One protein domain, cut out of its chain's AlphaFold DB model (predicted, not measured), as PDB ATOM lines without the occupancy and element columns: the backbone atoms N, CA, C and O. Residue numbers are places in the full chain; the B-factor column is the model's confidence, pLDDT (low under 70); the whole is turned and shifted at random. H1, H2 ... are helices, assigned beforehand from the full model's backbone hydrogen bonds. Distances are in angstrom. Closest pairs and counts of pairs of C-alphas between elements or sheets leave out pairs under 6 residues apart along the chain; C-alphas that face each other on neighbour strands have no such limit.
ATOM      1  N   LYS A   6     238.612 340.361 318.617       86.12
ATOM      2  CA  LYS A   6     238.577 338.908 318.867       86.12
ATOM      3  C   LYS A   6     238.219 338.113 317.608       86.12
ATOM      4  O   LYS A   6     238.896 337.146 317.287       86.12
ATOM      5  N   GLN A   7     237.194 338.547 316.873       85.56
ATOM      6  CA  GLN A   7     236.807 337.919 315.605       85.56
ATOM      7  C   GLN A   7     237.915 338.035 314.553       85.56
ATOM      8  O   GLN A   7     238.179 337.065 313.850       85.56
ATOM      9  N   ALA A   8     238.603 339.179 314.493       89.81
ATOM     10  CA  ALA A   8     239.758 339.352 313.617       89.81
ATOM     11  C   ALA A   8     240.899 338.386 313.983       89.81
ATOM     12  O   ALA A   8     241.435 337.724 313.102       89.81
ATOM     13  N   ALA A   9     241.222 338.236 315.273       91.38
ATOM     14  CA  ALA A   9     242.250 337.296 315.723       91.38
ATOM     15  C   ALA A   9     241.915 335.844 315.342       91.38
ATOM     16  O   ALA A   9     242.758 335.134 314.800       91.38
ATOM     17  N   TYR A  10     240.670 335.413 315.559       91.75
ATOM     18  CA  TYR A  10     240.235 334.076 315.162       91.75
ATOM     19  C   TYR A  10     240.263 333.856 313.647       91.75
ATOM     20  O   TYR A  10     240.640 332.772 313.208       91.75
ATOM     21  N   ALA A  11     239.907 334.868 312.854       91.94
ATOM     22  CA  ALA A  11     239.991 334.797 311.399       91.94
ATOM     23  C   ALA A  11     241.444 334.663 310.918       91.94
ATOM     24  O   ALA A  11     241.723 333.846 310.045       91.94
ATOM     25  N   VAL A  12     242.380 335.398 311.530       95.25
ATOM     26  CA  VAL A  12     243.817 335.267 311.237       95.25
ATOM     27  C   VAL A  12     244.320 333.869 311.589       95.25
ATOM     28  O   VAL A  12     245.011 333.256 310.783       95.25
ATOM     29  N   ILE A  13     243.935 333.318 312.744       95.12
ATOM     30  CA  ILE A  13     244.319 331.952 313.132       95.12
ATOM     31  C   ILE A  13     243.750 330.923 312.143       95.12
ATOM     32  O   ILE A  13     244.473 330.028 311.714       95.12
ATOM     33  N   ALA A  14     242.488 331.060 311.733       94.56
ATOM     34  CA  ALA A  14     241.884 330.184 310.730       94.56
ATOM     35  C   ALA A  14     242.602 330.272 309.368       94.56
ATOM     36  O   ALA A  14     242.816 329.249 308.713       94.56
ATOM     37  N   ALA A  15     243.024 331.472 308.961       95.62
ATOM     38  CA  ALA A  15     243.816 331.668 307.750       95.62
ATOM     39  C   ALA A  15     245.190 330.990 307.861       95.62
ATOM     40  O   ALA A  15     245.588 330.275 306.945       95.62
ATOM     41  N   LEU A  16     245.880 331.133 308.997       96.69
ATOM     42  CA  LEU A  16     247.156 330.457 309.248       96.69
ATOM     43  C   LEU A  16     247.015 328.931 309.226       96.69
ATOM     44  O   LEU A  16     247.850 328.263 308.626       96.69
ATOM     45  N   ILE A  17     245.946 328.381 309.811       97.31
ATOM     46  CA  ILE A  17     245.635 326.943 309.736       97.31
ATOM     47  C   ILE A  17     245.451 326.506 308.280       97.31
ATOM     48  O   ILE A  17     245.977 325.473 307.880       97.31
ATOM     49  N   SER A  18     244.739 327.300 307.478       95.75
ATOM     50  CA  SER A  18     244.484 326.984 306.067       95.75
ATOM     51  C   SER A  18     245.770 327.008 305.236       95.75
ATOM     52  O   SER A  18     245.994 326.121 304.415       95.75
ATOM     53  N   ILE A  19     246.642 327.992 305.483       97.12
ATOM     54  CA  ILE A  19     247.962 328.084 304.846       97.12
ATOM     55  C   ILE A  19     248.828 326.894 305.261       97.12
ATOM     56  O   ILE A  19     249.435 326.258 304.407       97.12
ATOM     57  N   LEU A  20     248.858 326.558 306.552       96.62
ATOM     58  CA  LEU A  20     249.623 325.418 307.051       96.62
ATOM     59  C   LEU A  20     249.131 324.100 306.440       96.62
ATOM     60  O   LEU A  20     249.951 323.300 306.001       96.62
ATOM     61  N   ALA A  21     247.816 323.893 306.354       95.81
ATOM     62  CA  ALA A  21     247.232 322.720 305.710       95.81
ATOM     63  C   ALA A  21     247.653 322.609 304.237       95.81
ATOM     64  O   ALA A  21     247.988 321.520 303.772       95.81
ATOM     65  N   LEU A  22     247.690 323.733 303.515       96.00
ATOM     66  CA  LEU A  22     248.159 323.776 302.129       96.00
ATOM     67  C   LEU A  22     249.651 323.443 302.018       96.00
ATOM     68  O   LEU A  22     250.035 322.647 301.167       96.00
ATOM     69  N   VAL A  23     250.488 324.019 302.885       95.00
ATOM     70  CA  VAL A  23     251.932 323.741 302.910       95.00
ATOM     71  C   VAL A  23     252.192 322.260 303.177       95.00
ATOM     72  O   VAL A  23     252.979 321.651 302.460       95.00
ATOM     73  N   LEU A  24     251.504 321.662 304.152       94.00
ATOM     74  CA  LEU A  24     251.648 320.239 304.463       94.00
ATOM     75  C   LEU A  24     251.233 319.352 303.284       94.00
ATOM     76  O   LEU A  24     251.948 318.413 302.956       94.00
ATOM     77  N   ALA A  25     250.135 319.684 302.605       93.62
ATOM     78  CA  ALA A  25     249.706 318.957 301.416       93.62
ATOM     79  C   ALA A  25     250.722 319.050 300.265       93.62
ATOM     80  O   ALA A  25     250.961 318.064 299.578       93.62
ATOM     81  N   ILE A  26     251.352 320.212 300.059       93.56
ATOM     82  CA  ILE A  26     252.392 320.375 299.032       93.56
ATOM     83  C   ILE A  26     253.642 319.568 299.387       93.56
ATOM     84  O   ILE A  26     254.197 318.904 298.518       93.56
ATOM     85  N   LEU A  27     254.081 319.607 300.647       93.75
ATOM     86  CA  LEU A  27     255.248 318.841 301.092       93.75
ATOM     87  C   LEU A  27     255.026 317.331 300.947       93.75
ATOM     88  O   LEU A  27     255.941 316.621 300.534       93.75
ATOM     89  N   GLU A  28     253.810 316.860 301.218       90.94
ATOM     90  CA  GLU A  28     253.435 315.464 300.991       90.94
ATOM     91  C   GLU A  28     253.373 315.120 299.495       90.94
ATOM     92  O   GLU A  28     253.860 314.075 299.081       90.94
ATOM     93  N   ALA A  29     252.868 316.028 298.652       91.38
ATOM     94  CA  ALA A  29     252.882 315.859 297.195       91.38
ATOM     95  C   ALA A  29     254.299 315.827 296.594       91.38
ATOM     96  O   ALA A  29     254.492 315.292 295.507       91.38
ATOM     97  N   GLN A  30     255.277 316.417 297.282       93.44
ATOM     98  CA  GLN A  30     256.693 316.374 296.915       93.44
ATOM     99  C   GLN A  30     257.437 315.182 297.529       93.44
ATOM    100  O   GLN A  30     258.657 315.110 297.396       93.44
ATOM    101  N   GLU A  31     256.728 314.280 298.216       87.00
ATOM    102  CA  GLU A  31     257.290 313.099 298.883       87.00
ATOM    103  C   GLU A  31     258.380 313.437 299.921       87.00
ATOM    104  O   GLU A  31     259.184 312.586 300.301       87.00
ATOM    105  N   VAL A  32     258.397 314.676 300.435       89.88
ATOM    106  CA  VAL A  32     259.314 315.097 301.515       89.88
ATOM    107  C   VAL A  32     259.014 314.312 302.796       89.88
ATOM    108  O   VAL A  32     259.912 314.000 303.578       89.88
ATOM    109  N   PHE A  33     257.740 313.984 302.998       84.69
ATOM    110  CA  PHE A  33     257.248 313.027 303.977       84.69
ATOM    111  C   PHE A  33     255.985 312.363 303.422       84.69
ATOM    112  O   PHE A  33     255.307 312.937 302.574       84.69
ATOM    113  N   VAL A  34     255.640 311.183 303.937       79.56
ATOM    114  CA  VAL A  34     254.401 310.477 303.585       79.56
ATOM    115  C   VAL A  34     253.653 310.182 304.877       79.56
ATOM    116  O   VAL A  34     254.118 309.385 305.693       79.56
ATOM    117  N   ILE A  35     252.540 310.885 305.096       74.81
ATOM    118  CA  ILE A  35     251.677 310.714 306.274       74.81
ATOM    119  C   ILE A  35     250.309 310.188 305.854       74.81
ATOM    120  O   ILE A  35     249.813 309.260 306.491       74.81
ATOM    121  N   CYS A  36     249.708 310.757 304.805       79.19
ATOM    122  CA  CYS A  36     248.444 310.277 304.265       79.19
ATOM    123  C   CYS A  36     248.661 309.481 302.972       79.19
ATOM    124  O   CYS A  36     249.684 309.587 302.295       79.19
ATOM    125  N   SER A  37     247.665 308.678 302.602       80.25
ATOM    126  CA  SER A  37     247.675 307.945 301.331       80.25
ATOM    127  C   SER A  37     247.494 308.843 300.097       80.25
ATOM    128  O   SER A  37     247.771 308.406 298.981       80.25
ATOM    129  N   HIS A  38     247.063 310.101 300.267       84.38
ATOM    130  CA  HIS A  38     247.020 311.083 299.184       84.38
ATOM    131  C   HIS A  38     247.202 312.528 299.701       84.38
ATOM    132  O   HIS A  38     246.539 312.911 300.671       84.38
ATOM    133  N   PRO A  39     247.947 313.401 298.989       85.12
ATOM    134  CA  PRO A  39     248.211 314.780 299.428       85.12
ATOM    135  C   PRO A  39     246.953 315.637 299.642       85.12
ATOM    136  O   PRO A  39     246.885 316.493 300.522       85.12
ATOM    137  N   VAL A  40     245.910 315.395 298.843       88.50
ATOM    138  CA  VAL A  40     244.603 316.062 299.008       88.50
ATOM    139  C   VAL A  40     243.960 315.693 300.346       88.50
ATOM    140  O   VAL A  40     243.341 316.543 300.986       88.50
ATOM    141  N   PHE A  41     244.115 314.450 300.799       87.44
ATOM    142  CA  PHE A  41     243.600 314.050 302.101       87.44
ATOM    143  C   PHE A  41     244.402 314.668 303.237       87.44
ATOM    144  O   PHE A  41     243.790 315.090 304.214       87.44
ATOM    145  N   MET A  42     245.714 314.862 303.067       90.31
ATOM    146  CA  MET A  42     246.522 315.620 304.024       90.31
ATOM    147  C   MET A  42     246.014 317.056 304.201       90.31
ATOM    148  O   MET A  42     245.889 317.535 305.331       90.31
ATOM    149  N   PHE A  43     245.631 317.727 303.107       92.94
ATOM    150  CA  PHE A  43     245.016 319.057 303.176       92.94
ATOM    151  C   PHE A  43     243.743 319.047 304.030       92.94
ATOM    152  O   PHE A  43     243.621 319.819 304.983       92.94
ATOM    153  N   PHE A  44     242.792 318.164 303.711       92.56
ATOM    154  CA  PHE A  44     241.521 318.099 304.432       92.56
ATOM    155  C   PHE A  44     241.698 317.645 305.880       92.56
ATOM    156  O   PHE A  44     241.035 318.187 306.764       92.56
ATOM    157  N   PHE A  45     242.600 316.706 306.148       93.06
ATOM    158  CA  PHE A  45     242.926 316.260 307.495       93.06
ATOM    159  C   PHE A  45     243.468 317.417 308.340       93.06
ATOM    160  O   PHE A  45     242.885 317.743 309.375       93.06
ATOM    161  N   ALA A  46     244.512 318.107 307.873       94.25
ATOM    162  CA  ALA A  46     245.113 319.225 308.598       94.25
ATOM    163  C   ALA A  46     244.122 320.385 308.795       94.25
ATOM    164  O   ALA A  46     244.055 320.980 309.876       94.25
ATOM    165  N   LEU A  47     243.310 320.682 307.776       96.00
ATOM    166  CA  LEU A  47     242.315 321.749 307.827       96.00
ATOM    167  C   LEU A  47     241.187 321.430 308.815       96.00
ATOM    168  O   LEU A  47     240.846 322.269 309.650       96.00
ATOM    169  N   THR A  48     240.626 320.222 308.765       95.88
ATOM    170  CA  THR A  48     239.540 319.807 309.668       95.88
ATOM    171  C   THR A  48     240.027 319.625 311.103       95.88
ATOM    172  O   THR A  48     239.347 320.079 312.023       95.88
ATOM    173  N   ALA A  49     241.228 319.083 311.315       95.19
ATOM    174  CA  ALA A  49     241.843 318.995 312.638       95.19
ATOM    175  C   ALA A  49     242.094 320.391 313.234       95.19
ATOM    176  O   ALA A  49     241.655 320.685 314.350       95.19
ATOM    177  N   GLY A  50     242.733 321.289 312.477       95.69
ATOM    178  CA  GLY A  50     243.042 322.641 312.938       95.69
ATOM    179  C   GLY A  50     241.789 323.476 313.219       95.69
ATOM    180  O   GLY A  50     241.663 324.071 314.294       95.69
ATOM    181  N   LEU A  51     240.828 323.498 312.289       96.31
ATOM    182  CA  LEU A  51     239.566 324.224 312.477       96.31
ATOM    183  C   LEU A  51     238.696 323.595 313.568       96.31
ATOM    184  O   LEU A  51     238.060 324.328 314.327       96.31
ATOM    185  N   GLY A  52     238.697 322.268 313.695       95.06
ATOM    186  CA  GLY A  52     238.011 321.550 314.767       95.06
ATOM    187  C   GLY A  52     238.523 321.959 316.148       95.06
ATOM    188  O   GLY A  52     237.729 322.288 317.032       95.06
ATOM    189  N   ILE A  53     239.844 322.053 316.326       95.62
ATOM    190  CA  ILE A  53     240.454 322.545 317.571       95.62
ATOM    191  C   ILE A  53     240.095 324.016 317.807       95.62
ATOM    192  O   ILE A  53     239.649 324.373 318.900       95.62
ATOM    193  N   LEU A  54     240.224 324.873 316.789       95.69
ATOM    194  CA  LEU A  54     239.901 326.298 316.904       95.69
ATOM    195  C   LEU A  54     238.440 326.519 317.325       95.69
ATOM    196  O   LEU A  54     238.165 327.306 318.234       95.69
ATOM    197  N   LEU A  55     237.503 325.811 316.694       93.94
ATOM    198  CA  LEU A  55     236.079 325.883 317.014       93.94
ATOM    199  C   LEU A  55     235.760 325.272 318.374       93.94
ATOM    200  O   LEU A  55     234.889 325.793 319.069       93.94
ATOM    201  N   THR A  56     236.493 324.240 318.799       92.81
ATOM    202  CA  THR A  56     236.391 323.706 320.164       92.81
ATOM    203  C   THR A  56     236.768 324.787 321.169       92.81
ATOM    204  O   THR A  56     235.976 325.106 322.052       92.81
ATOM    205  N   VAL A  57     237.926 325.431 320.997       92.38
ATOM    206  CA  VAL A  57     238.385 326.522 321.873       92.38
ATOM    207  C   VAL A  57     237.382 327.675 321.886       92.38
ATOM    208  O   VAL A  57     237.014 328.159 322.956       92.38
ATOM    209  N   GLN A  58     236.874 328.093 320.728       90.38
ATOM    210  CA  GLN A  58     235.855 329.142 320.655       90.38
ATOM    211  C   GLN A  58     234.533 328.737 321.313       90.38
ATOM    212  O   GLN A  58     233.949 329.525 322.052       90.38
ATOM    213  N   GLY A  59     234.054 327.519 321.066       86.75
ATOM    214  CA  GLY A  59     232.838 326.988 321.672       86.75
ATOM    215  C   GLY A  59     232.950 326.904 323.192       86.75
ATOM    216  O   GLY A  59     232.002 327.239 323.905       86.75
ATOM    217  N   ILE A  60     234.142 326.566 323.691       87.44
ATOM    218  CA  ILE A  60     234.488 326.589 325.111       87.44
ATOM    219  C   ILE A  60     234.470 328.034 325.644       87.44
ATOM    220  O   ILE A  60     233.742 328.340 326.593       87.44
ATOM    221  N   LEU A  61     235.234 328.949 325.050       87.81
ATOM    222  CA  LEU A  61     235.392 330.317 325.559       87.81
ATOM    223  C   LEU A  61     234.099 331.136 325.491       87.81
ATOM    224  O   LEU A  61     233.754 331.837 326.441       87.81
ATOM    225  N   GLU A  62     233.359 331.026 324.392       83.88
ATOM    226  CA  GLU A  62     232.136 331.799 324.159       83.88
ATOM    227  C   GLU A  62     230.873 331.085 324.658       83.88
ATOM    228  O   GLU A  62     229.772 331.626 324.556       83.88
ATOM    229  N   LYS A  63     231.021 329.879 325.225       82.69
ATOM    230  CA  LYS A  63     229.917 329.019 325.679       82.69
ATOM    231  C   LYS A  63     228.859 328.809 324.587       82.69
ATOM    232  O   LYS A  63     227.660 328.837 324.858       82.69
ATOM    233  N   SER A  64     229.311 328.639 323.346       82.00
ATOM    234  CA  SER A  64     228.440 328.478 322.183       82.00
ATOM    235  C   SER A  64     228.265 326.990 321.856       82.00
ATOM    236  O   SER A  64     229.217 326.376 321.362       82.00
ATOM    237  N   PRO A  65     227.072 326.401 322.079       83.56
ATOM    238  CA  PRO A  65     226.821 324.994 321.762       83.56
ATOM    239  C   PRO A  65     226.943 324.720 320.260       83.56
ATOM    240  O   PRO A  65     227.435 323.672 319.861       83.56
ATOM    241  N   PHE A  66     226.576 325.693 319.420       84.56
ATOM    242  CA  PHE A  66     226.689 325.584 317.966       84.56
ATOM    243  C   PHE A  66     228.143 325.420 317.499       84.56
ATOM    244  O   PHE A  66     228.426 324.588 316.643       84.56
ATOM    245  N   ARG A  67     229.088 326.170 318.085       88.25
ATOM    246  CA  ARG A  67     230.510 326.042 317.723       88.25
ATOM    247  C   ARG A  67     231.112 324.726 318.204       88.25
ATOM    248  O   ARG A  67     231.912 324.149 317.479       88.25
ATOM    249  N   LEU A  68     230.698 324.233 319.374       88.81
ATOM    250  CA  LEU A  68     231.085 322.901 319.854       88.81
ATOM    251  C   LEU A  68     230.525 321.788 318.967       88.81
ATOM    252  O   LEU A  68     231.230 320.829 318.676       88.81
ATOM    253  N   PHE A  69     229.285 321.932 318.506       88.25
ATOM    254  CA  PHE A  69     228.678 321.003 317.560       88.25
ATOM    255  C   PHE A  69     229.433 320.992 316.228       88.25
ATOM    256  O   PHE A  69     229.829 319.937 315.761       88.25
ATOM    257  N   LEU A  70     229.723 322.155 315.639       91.44
ATOM    258  CA  LEU A  70     230.494 322.203 314.394       91.44
ATOM    259  C   LEU A  70     231.915 321.641 314.576       91.44
ATOM    260  O   LEU A  70     232.417 320.930 313.708       91.44
ATOM    261  N   ALA A  71     232.543 321.915 315.723       93.75
ATOM    262  CA  ALA A  71     233.841 321.350 316.068       93.75
ATOM    263  C   ALA A  71     233.815 319.820 316.145       93.75
ATOM    264  O   ALA A  71     234.757 319.181 315.678       93.75
ATOM    265  N   SER A  72     232.746 319.230 316.691       93.25
ATOM    266  CA  SER A  72     232.641 317.777 316.830       93.25
ATOM    267  C   SER A  72     232.613 317.076 315.476       93.25
ATOM    268  O   SER A  72     233.327 316.095 315.309       93.25
ATOM    269  N   PHE A  73     231.893 317.603 314.479       93.31
ATOM    270  CA  PHE A  73     231.905 317.039 313.122       93.31
ATOM    271  C   PHE A  73     233.291 317.081 312.486       93.31
ATOM    272  O   PHE A  73     233.724 316.092 311.899       93.31
ATOM    273  N   LEU A  74     233.999 318.204 312.620       95.19
ATOM    274  CA  LEU A  74     235.339 318.349 312.049       95.19
ATOM    275  C   LEU A  74     236.351 317.422 312.728       95.19
ATOM    276  O   LEU A  74     237.154 316.789 312.049       95.19
ATOM    277  N   ILE A  75     236.281 317.299 314.055       95.25
ATOM    278  CA  ILE A  75     237.144 316.391 314.816       95.25
ATOM    279  C   ILE A  75     236.816 314.939 314.488       95.25
ATOM    280  O   ILE A  75     237.730 314.154 314.275       95.25
ATOM    281  N   VAL A  76     235.536 314.573 314.402       95.06
ATOM    282  CA  VAL A  76     235.118 313.216 314.029       95.06
ATOM    283  C   VAL A  76     235.590 312.872 312.626       95.06
ATOM    284  O   VAL A  76     236.068 311.761 312.422       95.06
ATOM    285  N   TYR A  77     235.512 313.806 311.678       92.25
ATOM    286  CA  TYR A  77     236.050 313.605 310.336       92.25
ATOM    287  C   TYR A  77     237.565 313.351 310.376       92.25
ATOM    288  O   TYR A  77     238.023 312.323 309.880       92.25
ATOM    289  N   ALA A  78     238.329 314.232 311.030       93.12
ATOM    290  CA  ALA A  78     239.781 314.091 311.147       93.12
ATOM    291  C   ALA A  78     240.184 312.788 311.857       93.12
ATOM    292  O   ALA A  78     241.090 312.085 311.415       93.12
ATOM    293  N   LEU A  79     239.484 312.433 312.936       92.81
ATOM    294  CA  LEU A  79     239.737 311.223 313.712       92.81
ATOM    295  C   LEU A  79     239.379 309.962 312.922       92.81
ATOM    296  O   LEU A  79     240.139 308.999 312.935       92.81
ATOM    297  N   SER A  80     238.248 309.967 312.215       90.94
ATOM    298  CA  SER A  80     237.834 308.837 311.375       90.94
ATOM    299  C   SER A  80     238.849 308.589 310.271       90.94
ATOM    300  O   SER A  80     239.197 307.440 310.011       90.94
ATOM    301  N   TYR A  81     239.366 309.665 309.676       87.62
ATOM    302  CA  TYR A  81     240.430 309.583 308.690       87.62
ATOM    303  C   TYR A  81     241.712 308.998 309.292       87.62
ATOM    304  O   TYR A  81     242.222 308.007 308.783       87.62
ATOM    305  N   ALA A  82     242.186 309.537 310.420       88.56
ATOM    306  CA  ALA A  82     243.378 309.020 311.091       88.56
ATOM    307  C   ALA A  82     243.239 307.532 311.462       88.56
ATOM    308  O   ALA A  82     244.166 306.751 311.286       88.56
ATOM    309  N   LEU A  83     242.072 307.100 311.938       88.94
ATOM    310  CA  LEU A  83     241.847 305.699 312.299       88.94
ATOM    311  C   LEU A  83     241.762 304.773 311.076       88.94
ATOM    312  O   LEU A  83     242.196 303.624 311.159       88.94
ATOM    313  N   ALA A  84     241.216 305.253 309.960       86.88
ATOM    314  CA  ALA A  84     241.126 304.483 308.723       86.88
ATOM    315  C   ALA A  84     242.487 304.367 308.019       86.88
ATOM    316  O   ALA A  84     242.900 303.265 307.655       86.88
ATOM    317  N   ASP A  85     243.174 305.494 307.844       83.75
ATOM    318  CA  ASP A  85     244.376 305.591 307.015       83.75
ATOM    319  C   ASP A  85     245.648 305.219 307.786       83.75
ATOM    320  O   ASP A  85     246.501 304.521 307.255       83.75
ATOM    321  N   PHE A  86     245.759 305.612 309.062       76.06
ATOM    322  CA  PHE A  86     246.965 305.374 309.865       76.06
ATOM    323  C   PHE A  86     246.878 304.104 310.719       76.06
ATOM    324  O   PHE A  86     247.839 303.346 310.815       76.06
ATOM    325  N   ALA A  87     245.733 303.860 311.364       80.38
ATOM    326  CA  ALA A  87     245.564 302.708 312.259       80.38
ATOM    327  C   ALA A  87     244.976 301.467 311.566       80.38
ATOM    328  O   ALA A  87     244.880 300.416 312.202       80.38
ATOM    329  N   HIS A  88     244.555 301.590 310.298       84.12
ATOM    330  CA  HIS A  88     243.880 300.542 309.521       84.12
ATOM    331  C   HIS A  88     242.777 299.822 310.311       84.12
ATOM    332  O   HIS A  88     242.594 298.604 310.227       84.12
ATOM    333  N   LEU A  89     242.055 300.586 311.134       88.38
ATOM    334  CA  LEU A  89     241.058 300.045 312.037       88.38
ATOM    335  C   LEU A  89     239.840 299.553 311.244       88.38
ATOM    336  O   LEU A  89     239.445 300.146 310.239       88.38
ATOM    337  N   ALA A  90     239.181 298.501 311.731       90.75
ATOM    338  CA  ALA A  90     237.937 298.047 311.124       90.75
ATOM    339  C   ALA A  90     236.872 299.158 311.169       90.75
ATOM    340  O   ALA A  90     236.674 299.800 312.203       90.75
ATOM    341  N   TRP A  91     236.146 299.352 310.065       86.69
ATOM    342  CA  TRP A  91     235.204 300.467 309.893       86.69
ATOM    343  C   TRP A  91     234.167 300.583 311.025       86.69
ATOM    344  O   TRP A  91     233.807 301.686 311.428       86.69
ATOM    345  N   TRP A  92     233.718 299.458 311.589       88.00
ATOM    346  CA  TRP A  92     232.736 299.443 312.675       88.00
ATOM    347  C   TRP A  92     233.303 300.011 313.986       88.00
ATOM    348  O   TRP A  92     232.585 300.699 314.710       88.00
ATOM    349  N   LEU A  93     234.595 299.806 314.273       89.50
ATOM    350  CA  LEU A  93     235.264 300.423 315.423       89.50
ATOM    351  C   LEU A  93     235.388 301.938 315.236       89.50
ATOM    352  O   LEU A  93     235.183 302.690 316.188       89.50
ATOM    353  N   ILE A  94     235.663 302.392 314.010       91.12
ATOM    354  CA  ILE A  94     235.721 303.822 313.675       91.12
ATOM    355  C   ILE A  94     234.365 304.482 313.944       91.12
ATOM    356  O   ILE A  94     234.310 305.527 314.589       91.12
ATOM    357  N   VAL A  95     233.267 303.842 313.530       90.31
ATOM    358  CA  VAL A  95     231.901 304.328 313.795       90.31
ATOM    359  C   VAL A  95     231.614 304.413 315.297       90.31
ATOM    360  O   VAL A  95     231.044 305.406 315.747       90.31
ATOM    361  N   ILE A  96     232.040 303.423 316.091       92.44
ATOM    362  CA  ILE A  96     231.881 303.456 317.555       92.44
ATOM    363  C   ILE A  96     232.646 304.640 318.152       92.44
ATOM    364  O   ILE A  96     232.079 305.406 318.929       92.44
ATOM    365  N   ILE A  97     233.911 304.831 317.772       92.31
ATOM    366  CA  ILE A  97     234.734 305.933 318.287       92.31
ATOM    367  C   ILE A  97     234.144 307.289 317.866       92.31
ATOM    368  O   ILE A  97     234.063 308.208 318.687       92.31
ATOM    369  N   ALA A  98     233.667 307.410 316.627       92.44
ATOM    370  CA  ALA A  98     232.979 308.599 316.136       92.44
ATOM    371  C   ALA A  98     231.717 308.902 316.962       92.44
ATOM    372  O   ALA A  98     231.531 310.035 317.410       92.44
ATOM    373  N   ALA A  99     230.886 307.890 317.231       92.75
ATOM    374  CA  ALA A  99     229.680 308.031 318.044       92.75
ATOM    375  C   ALA A  99     230.004 308.459 319.484       92.75
ATOM    376  O   ALA A  99     229.403 309.408 319.990       92.75
ATOM    377  N   VAL A 100     230.995 307.828 320.124       94.12
ATOM    378  CA  VAL A 100     231.468 308.209 321.467       94.12
ATOM    379  C   VAL A 100     231.960 309.658 321.480       94.12
ATOM    380  O   VAL A 100     231.580 310.428 322.361       94.12
ATOM    381  N   THR A 101     232.746 310.059 320.481       92.19
ATOM    382  CA  THR A 101     233.250 311.437 320.353       92.19
ATOM    383  C   THR A 101     232.105 312.443 320.214       92.19
ATOM    384  O   THR A 101     232.094 313.463 320.905       92.19
ATOM    385  N   LEU A 102     231.100 312.151 319.379       92.00
ATOM    386  CA  LEU A 102     229.913 312.999 319.233       92.00
ATOM    387  C   LEU A 102     229.133 313.122 320.543       92.00
ATOM    388  O   LEU A 102     228.780 314.235 320.934       92.00
ATOM    389  N   ILE A 103     228.894 312.010 321.241       92.00
ATOM    390  CA  ILE A 103     228.194 311.999 322.533       92.00
ATOM    391  C   ILE A 103     228.965 312.827 323.566       92.00
ATOM    392  O   ILE A 103     228.362 313.585 324.325       92.00
ATOM    393  N   LEU A 104     230.294 312.749 323.581       91.31
ATOM    394  CA  LEU A 104     231.123 313.537 324.492       91.31
ATOM    395  C   LEU A 104     231.001 315.040 324.202       91.31
ATOM    396  O   LEU A 104     230.779 315.835 325.111       91.31
ATOM    397  N   PHE A 105     231.049 315.446 322.934       89.56
ATOM    398  CA  PHE A 105     230.819 316.845 322.568       89.56
ATOM    399  C   PHE A 105     229.395 317.312 322.877       89.56
ATOM    400  O   PHE A 105     229.213 318.440 323.336       89.56
ATOM    401  N   LEU A 106     228.389 316.458 322.673       87.06
ATOM    402  CA  LEU A 106     227.004 316.752 323.034       87.06
ATOM    403  C   LEU A 106     226.852 316.924 324.543       87.06
ATOM    404  O   LEU A 106     226.280 317.920 324.969       87.06
ATOM    405  N   THR A 107     227.397 316.022 325.357       87.38
ATOM    406  CA  THR A 107     227.329 316.135 326.822       87.38
ATOM    407  C   THR A 107     228.057 317.380 327.315       87.38
ATOM    408  O   THR A 107     227.478 318.144 328.080       87.38
ATOM    409  N   VAL A 108     229.263 317.676 326.817       86.56
ATOM    410  CA  VAL A 108     229.975 318.929 327.130       86.56
ATOM    411  C   VAL A 108     229.160 320.152 326.705       86.56
ATOM    412  O   VAL A 108     229.074 321.127 327.455       86.56
ATOM    413  N   SER A 109     228.534 320.109 325.528       83.31
ATOM    414  CA  SER A 109     227.657 321.170 325.028       83.31
ATOM    415  C   SER A 109     226.442 321.367 325.937       83.31
ATOM    416  O   SER A 109     226.182 322.495 326.350       83.31
ATOM    417  N   PHE A 110     225.755 320.293 326.339       79.44
ATOM    418  CA  PHE A 110     224.629 320.335 327.276       79.44
ATOM    419  C   PHE A 110     225.045 320.824 328.661       79.44
ATOM    420  O   PHE A 110     224.376 321.690 329.208       79.44
ATOM    421  N   LEU A 111     226.172 320.373 329.210       81.38
ATOM    422  CA  LEU A 111     226.672 320.851 330.503       81.38
ATOM    423  C   LEU A 111     226.990 322.353 330.480       81.38
ATOM    424  O   LEU A 111     226.832 323.042 331.487       81.38
ATOM    425  N   ARG A 112     227.422 322.889 329.332       72.38
ATOM    426  CA  ARG A 112     227.731 324.319 329.185       72.38
ATOM    427  C   ARG A 112     226.533 325.187 328.806       72.38
ATOM    428  O   ARG A 112     226.491 326.352 329.200       72.38
ATOM    429  N   ALA A 113     225.619 324.662 327.991       64.25
ATOM    430  CA  ALA A 113     224.449 325.373 327.474       64.25
ATOM    431  C   ALA A 113     223.209 325.207 328.366       64.25
ATOM    432  O   ALA A 113     222.358 326.099 328.390       64.25
ATOM    433  N   GLY A 114     223.145 324.117 329.135       53.09
ATOM    434  CA  GLY A 114     222.040 323.649 329.982       53.09
ATOM    435  C   GLY A 114     221.719 324.505 331.203       53.09
ATOM    436  O   GLY A 114     221.155 324.025 332.172       53.09
ATOM    437  N   SER A 115     222.039 325.794 331.166       53.00
ATOM    438  CA  SER A 115     221.492 326.772 332.106       53.00
ATOM    439  C   SER A 115     220.943 328.021 331.431       53.00
ATOM    440  O   SER A 115     220.283 328.805 332.097       53.00
ATOM    441  N   LYS A 116     221.157 328.235 330.125       51.66
ATOM    442  CA  LYS A 116     220.632 329.432 329.446       51.66
ATOM    443  C   LYS A 116     219.254 329.201 328.849       51.66
ATOM    444  O   LYS A 116     218.356 329.990 329.102       51.66
ATOM    445  N   THR A 117     219.056 328.124 328.098       49.22
ATOM    446  CA  THR A 117     217.745 327.799 327.510       49.22
ATOM    447  C   THR A 117     216.737 327.385 328.574       49.22
ATOM    448  O   THR A 117     215.616 327.878 328.550       49.22
ATOM    449  N   GLU A 118     217.148 326.586 329.559       47.47
ATOM    450  CA  GLU A 118     216.298 326.271 330.708       47.47
ATOM    451  C   GLU A 118     216.017 327.492 331.579       47.47
ATOM    452  O   GLU A 118     214.888 327.652 332.007       47.47
ATOM    453  N   ALA A 119     216.965 328.403 331.816       46.72
ATOM    454  CA  ALA A 119     216.660 329.576 332.636       46.72
ATOM    455  C   ALA A 119     215.849 330.658 331.909       46.72
ATOM    456  O   ALA A 119     215.148 331.418 332.575       46.72
ATOM    457  N   ILE A 120     215.908 330.709 330.573       47.50
ATOM    458  CA  ILE A 120     215.021 331.540 329.747       47.50
ATOM    459  C   ILE A 120     213.616 330.912 329.663       47.50
ATOM    460  O   ILE A 120     212.637 331.648 329.692       47.50
ATOM    461  N   ALA A 121     213.501 329.579 329.599       47.25
ATOM    462  CA  ALA A 121     212.214 328.873 329.541       47.25
ATOM    463  C   ALA A 121     211.531 328.712 330.916       47.25
ATOM    464  O   ALA A 121     210.311 328.767 331.002       47.25
ATOM    465  N   LEU A 122     212.310 328.547 331.992       47.22
ATOM    466  CA  LEU A 122     211.851 328.394 333.384       47.22
ATOM    467  C   LEU A 122     211.914 329.702 334.182       47.22
ATOM    468  O   LEU A 122     211.719 329.680 335.394       47.22
ATOM    469  N   ASN A 123     212.213 330.831 333.531       49.97
ATOM    470  CA  ASN A 123     212.199 332.159 334.149       49.97
ATOM    471  C   ASN A 123     213.052 332.250 335.439       49.97
ATOM    472  O   ASN A 123     212.635 332.806 336.451       49.97
ATOM    473  N   LYS A 124     214.250 331.647 335.428       44.91
ATOM    474  CA  LYS A 124     215.131 331.551 336.613       44.91
ATOM    475  C   LYS A 124     215.984 332.802 336.863       44.91
ATOM    476  O   LYS A 124     216.566 332.911 337.938       44.91
ATOM    477  N   TYR A 125     216.074 333.729 335.905       49.22
ATOM    478  CA  TYR A 125     216.834 334.976 336.053       49.22
ATOM    479  C   TYR A 125     215.909 336.200 335.916       49.22
ATOM    480  O   TYR A 125     215.415 336.446 334.816       49.22
ATOM    481  N   PRO A 126     215.713 337.002 336.982       52.00
ATOM    482  CA  PRO A 126     214.813 338.162 336.984       52.00
ATOM    483  C   PRO A 126     215.281 339.341 336.105       52.00
ATOM    484  O   PRO A 126     214.553 340.317 335.960       52.00
ATOM    485  N   GLU A 127     216.475 339.268 335.506       50.94
ATOM    486  CA  GLU A 127     217.014 340.307 334.613       50.94
ATOM    487  C   GLU A 127     216.511 340.222 333.158       50.94
ATOM    488  O   GLU A 127     216.692 341.171 332.393       50.94
ATOM    489  N   TYR A 128     215.893 339.113 332.735       50.91
ATOM    490  CA  TYR A 128     215.455 338.942 331.346       50.91
ATOM    491  C   TYR A 128     213.950 339.159 331.186       50.91
ATOM    492  O   TYR A 128     213.144 338.454 331.788       50.91
ATOM    493  N   LYS A 129     213.565 340.088 330.298       54.94
ATOM    494  CA  LYS A 129     212.155 340.336 329.968       54.94
ATOM    495  C   LYS A 129     211.493 339.086 329.379       54.94
ATOM    496  O   LYS A 129     211.930 338.555 328.342       54.94
ATOM    497  N   ASN A 130     210.417 338.655 330.033       57.91
ATOM    498  CA  ASN A 130     209.578 337.532 329.626       57.91
ATOM    499  C   ASN A 130     209.008 337.765 328.209       57.91
ATOM    500  O   ASN A 130     208.942 338.901 327.733       57.91
ATOM    501  N   TYR A 131     208.604 336.702 327.509       56.88
ATOM    502  CA  TYR A 131     207.974 336.801 326.188       56.88
ATOM    503  C   TYR A 131     206.750 337.728 326.215       56.88
ATOM    504  O   TYR A 131     206.614 338.586 325.349       56.88
ATOM    505  N   GLU A 132     205.928 337.633 327.260       63.75
ATOM    506  CA  GLU A 132     204.760 338.500 327.446       63.75
ATOM    507  C   GLU A 132     205.143 339.968 327.662       63.75
ATOM    508  O   GLU A 132     204.530 340.855 327.079       63.75
ATOM    509  N   GLN A 133     206.223 340.235 328.402       65.06
ATOM    510  CA  GLN A 133     206.740 341.595 328.592       65.06
ATOM    511  C   GLN A 133     207.302 342.174 327.285       65.06
ATOM    512  O   GLN A 133     207.117 343.349 326.994       65.06
ATOM    513  N   ARG A 134     207.951 341.343 326.456       67.00
ATOM    514  CA  ARG A 134     208.422 341.744 325.119       67.00
ATOM    515  C   ARG A 134     207.283 341.957 324.124       67.00
ATOM    516  O   ARG A 134     207.450 342.741 323.193       67.00
ATOM    517  N   LYS A 135     206.163 341.251 324.292       70.44
ATOM    518  CA  LYS A 135     204.953 341.433 323.488       70.44
ATOM    519  C   LYS A 135     204.240 342.735 323.870       70.44
ATOM    520  O   LYS A 135     203.955 343.523 322.981       70.44
ATOM    521  N   ALA A 136     204.091 343.009 325.166       71.06
ATOM    522  CA  ALA A 136     203.520 344.261 325.668       71.06
ATOM    523  C   ALA A 136     204.320 345.496 325.212       71.06
ATOM    524  O   ALA A 136     203.734 346.451 324.719       71.06
ATOM    525  N   GLU A 137     205.660 345.451 325.250       65.75
ATOM    526  CA  GLU A 137     206.486 346.562 324.741       65.75
ATOM    527  C   GLU A 137     206.403 346.760 323.222       65.75
ATOM    528  O   GLU A 137     206.677 347.856 322.735       65.75
ATOM    529  N   ARG A 138     206.080 345.716 322.448       69.50
ATOM    530  CA  ARG A 138     205.825 345.872 321.007       69.50
ATOM    531  C   ARG A 138     204.465 346.500 320.761       69.50
ATOM    532  O   ARG A 138     204.390 347.435 319.979       69.50
ATOM    533  N   GLU A 139     203.441 346.042 321.469       68.38
ATOM    534  CA  GLU A 139     202.086 346.581 321.342       68.38
ATOM    535  C   GLU A 139     202.000 348.044 321.811       68.38
ATOM    536  O   GLU A 139     201.301 348.842 321.195       68.38
ATOM    537  N   GLU A 140     202.740 348.442 322.851       67.12
ATOM    538  CA  GLU A 140     202.827 349.851 323.269       67.12
ATOM    539  C   GLU A 140     203.568 350.724 322.252       67.12
ATOM    540  O   GLU A 140     203.182 351.870 322.032       67.12
ATOM    541  N   LYS A 141     204.609 350.195 321.598       66.38
ATOM    542  CA  LYS A 141     205.313 350.921 320.533       66.38
ATOM    543  C   LYS A 141     204.467 351.076 319.279       66.38
ATOM    544  O   LYS A 141     204.463 352.157 318.709       66.38
ATOM    545  N   GLU A 142     203.737 350.036 318.888       62.34
ATOM    546  CA  GLU A 142     202.815 350.095 317.750       62.34
ATOM    547  C   GLU A 142     201.683 351.100 318.018       62.34
ATOM    548  O   GLU A 142     201.399 351.934 317.164       62.34
ATOM    549  N   LYS A 143     201.129 351.139 319.238       61.50
ATOM    550  CA  LYS A 143     200.130 352.153 319.626       61.50
ATOM    551  C   LYS A 143     200.691 353.576 319.674       61.50
ATOM    552  O   LYS A 143     200.010 354.510 319.266       61.50
ATOM    553  N   ALA A 144     201.926 353.754 320.144       60.22
ATOM    554  CA  ALA A 144     202.581 355.062 320.154       60.22
ATOM    555  C   ALA A 144     202.930 355.557 318.735       60.22
ATOM    556  O   ALA A 144     202.885 356.759 318.478       60.22
ATOM    557  N   GLU A 145     203.257 354.651 317.809       59.19
ATOM    558  CA  GLU A 145     203.463 354.976 316.391       59.19
ATOM    559  C   GLU A 145     202.139 355.301 315.677       59.19
ATOM    560  O   GLU A 145     202.115 356.206 314.842       59.19
ATOM    561  N   GLU A 146     201.031 354.651 316.050       57.81
ATOM    562  CA  GLU A 146     199.683 354.984 315.565       57.81
ATOM    563  C   GLU A 146     199.174 356.339 316.094       57.81
ATOM    564  O   GLU A 146     198.629 357.123 315.319       57.81
ATOM    565  N   GLU A 147     199.398 356.679 317.370       57.56
ATOM    566  CA  GLU A 147     199.039 357.999 317.930       57.56
ATOM    567  C   GLU A 147     199.944 359.136 317.419       57.56
ATOM    568  O   GLU A 147     199.518 360.288 317.329       57.56
ATOM    569  N   SER A 148     201.189 358.824 317.047       53.38
ATOM    570  CA  SER A 148     202.147 359.761 316.444       53.38
ATOM    571  C   SER A 148     201.909 359.997 314.945       53.38
ATOM    572  O   SER A 148     202.589 360.840 314.343       53.38
ATOM    573  N   TYR A 149     201.000 359.255 314.309       52.25
ATOM    574  CA  TYR A 149     200.720 359.405 312.889       52.25
ATOM    575  C   TYR A 149     199.860 360.651 312.650       52.25
ATOM    576  O   TYR A 149     198.635 360.620 312.747       52.25
TER     577      TYR A 149
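What this domain is: This is residues 6 to 149 of the 162 residues of an uncharacterized protein of Firmicutes bacterium (UniProt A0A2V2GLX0). Four long helices, H1 to H4, lie side by side in one flat row, each folding back on the one before. From the far end of H4 a thin tail with the short H5 and then H6 leads away from the row, and its last part, residues 138 to 149, sticks out alone; this tail makes much of the length. The printed part has 144 residues with six named helices, in the order H1 H2 H3 H4 H5 H6, and no named strand; the class is all helix. The whole is extended, with a radius of gyration of the C-alphas of 22.8 A, and spans 75 by 35 by 22 A.

Where its parts are: H1 covers residues 6 to 29 and is 34.7 A long from C-alpha 6 at (238.577, 338.908, 318.867) to C-alpha 29. H2, residues 39 to 61, measures 33.0 A. H3, residues 65 to 85, measures 30.0 A. H4, residues 91 to 113, measures 32.3 A and ends with C-alpha 113 at (224.449, 325.373, 327.474). H5 is short, residues 116 to 121, 8.4 A. H6, residues 131 to 147, measures 24.4 A and ends with C-alpha 147 at (199.039, 357.999, 317.930).

How they stand to each other: H1 and H2 form a helical hairpin: they touch, the closest C-alphas being those of Ala 25 and Pro 39 at 4.9 A, and run opposite ways at a shallow tilt of 21 degrees. H2 and H3, a second hairpin, touch with the C-alphas of Gly 52 and Ala 71 closest at 4.4 A, and run opposite ways at a shallow tilt of 32 degrees. H3 and H4, a third hairpin, touch with the C-alphas of Pro 65 and Ser 109 closest at 5.1 A, opposite ways at a shallow tilt of 19 degrees. The helix packing is mostly aligned. H2 and H4 are near each other, while H1 is apart from H3 and from H4. H4 and H5 meet only through their link. H6 is apart from the other five helices. In H1, H2, H3, H4, H5 and H6 every O i to N i+4 pair is within hydrogen-bond range.

The domain as a whole: The C-alphas of Glu 31 and Glu 147, the two farthest apart, are 76.0 A from each other. Residues 138 to 149, of which 138 to 147 belong to H6, stand free. The printed part has no cut. The links H2 to H3, H3 to H4 and H4 to H5 are tight; H1 to H2 and H5 to H6 are short, with 9 residues each. The mean pLDDT of the printed part is 81.5, and the model's confidence is under 70 at residues 113 to 134 and 137 to 149.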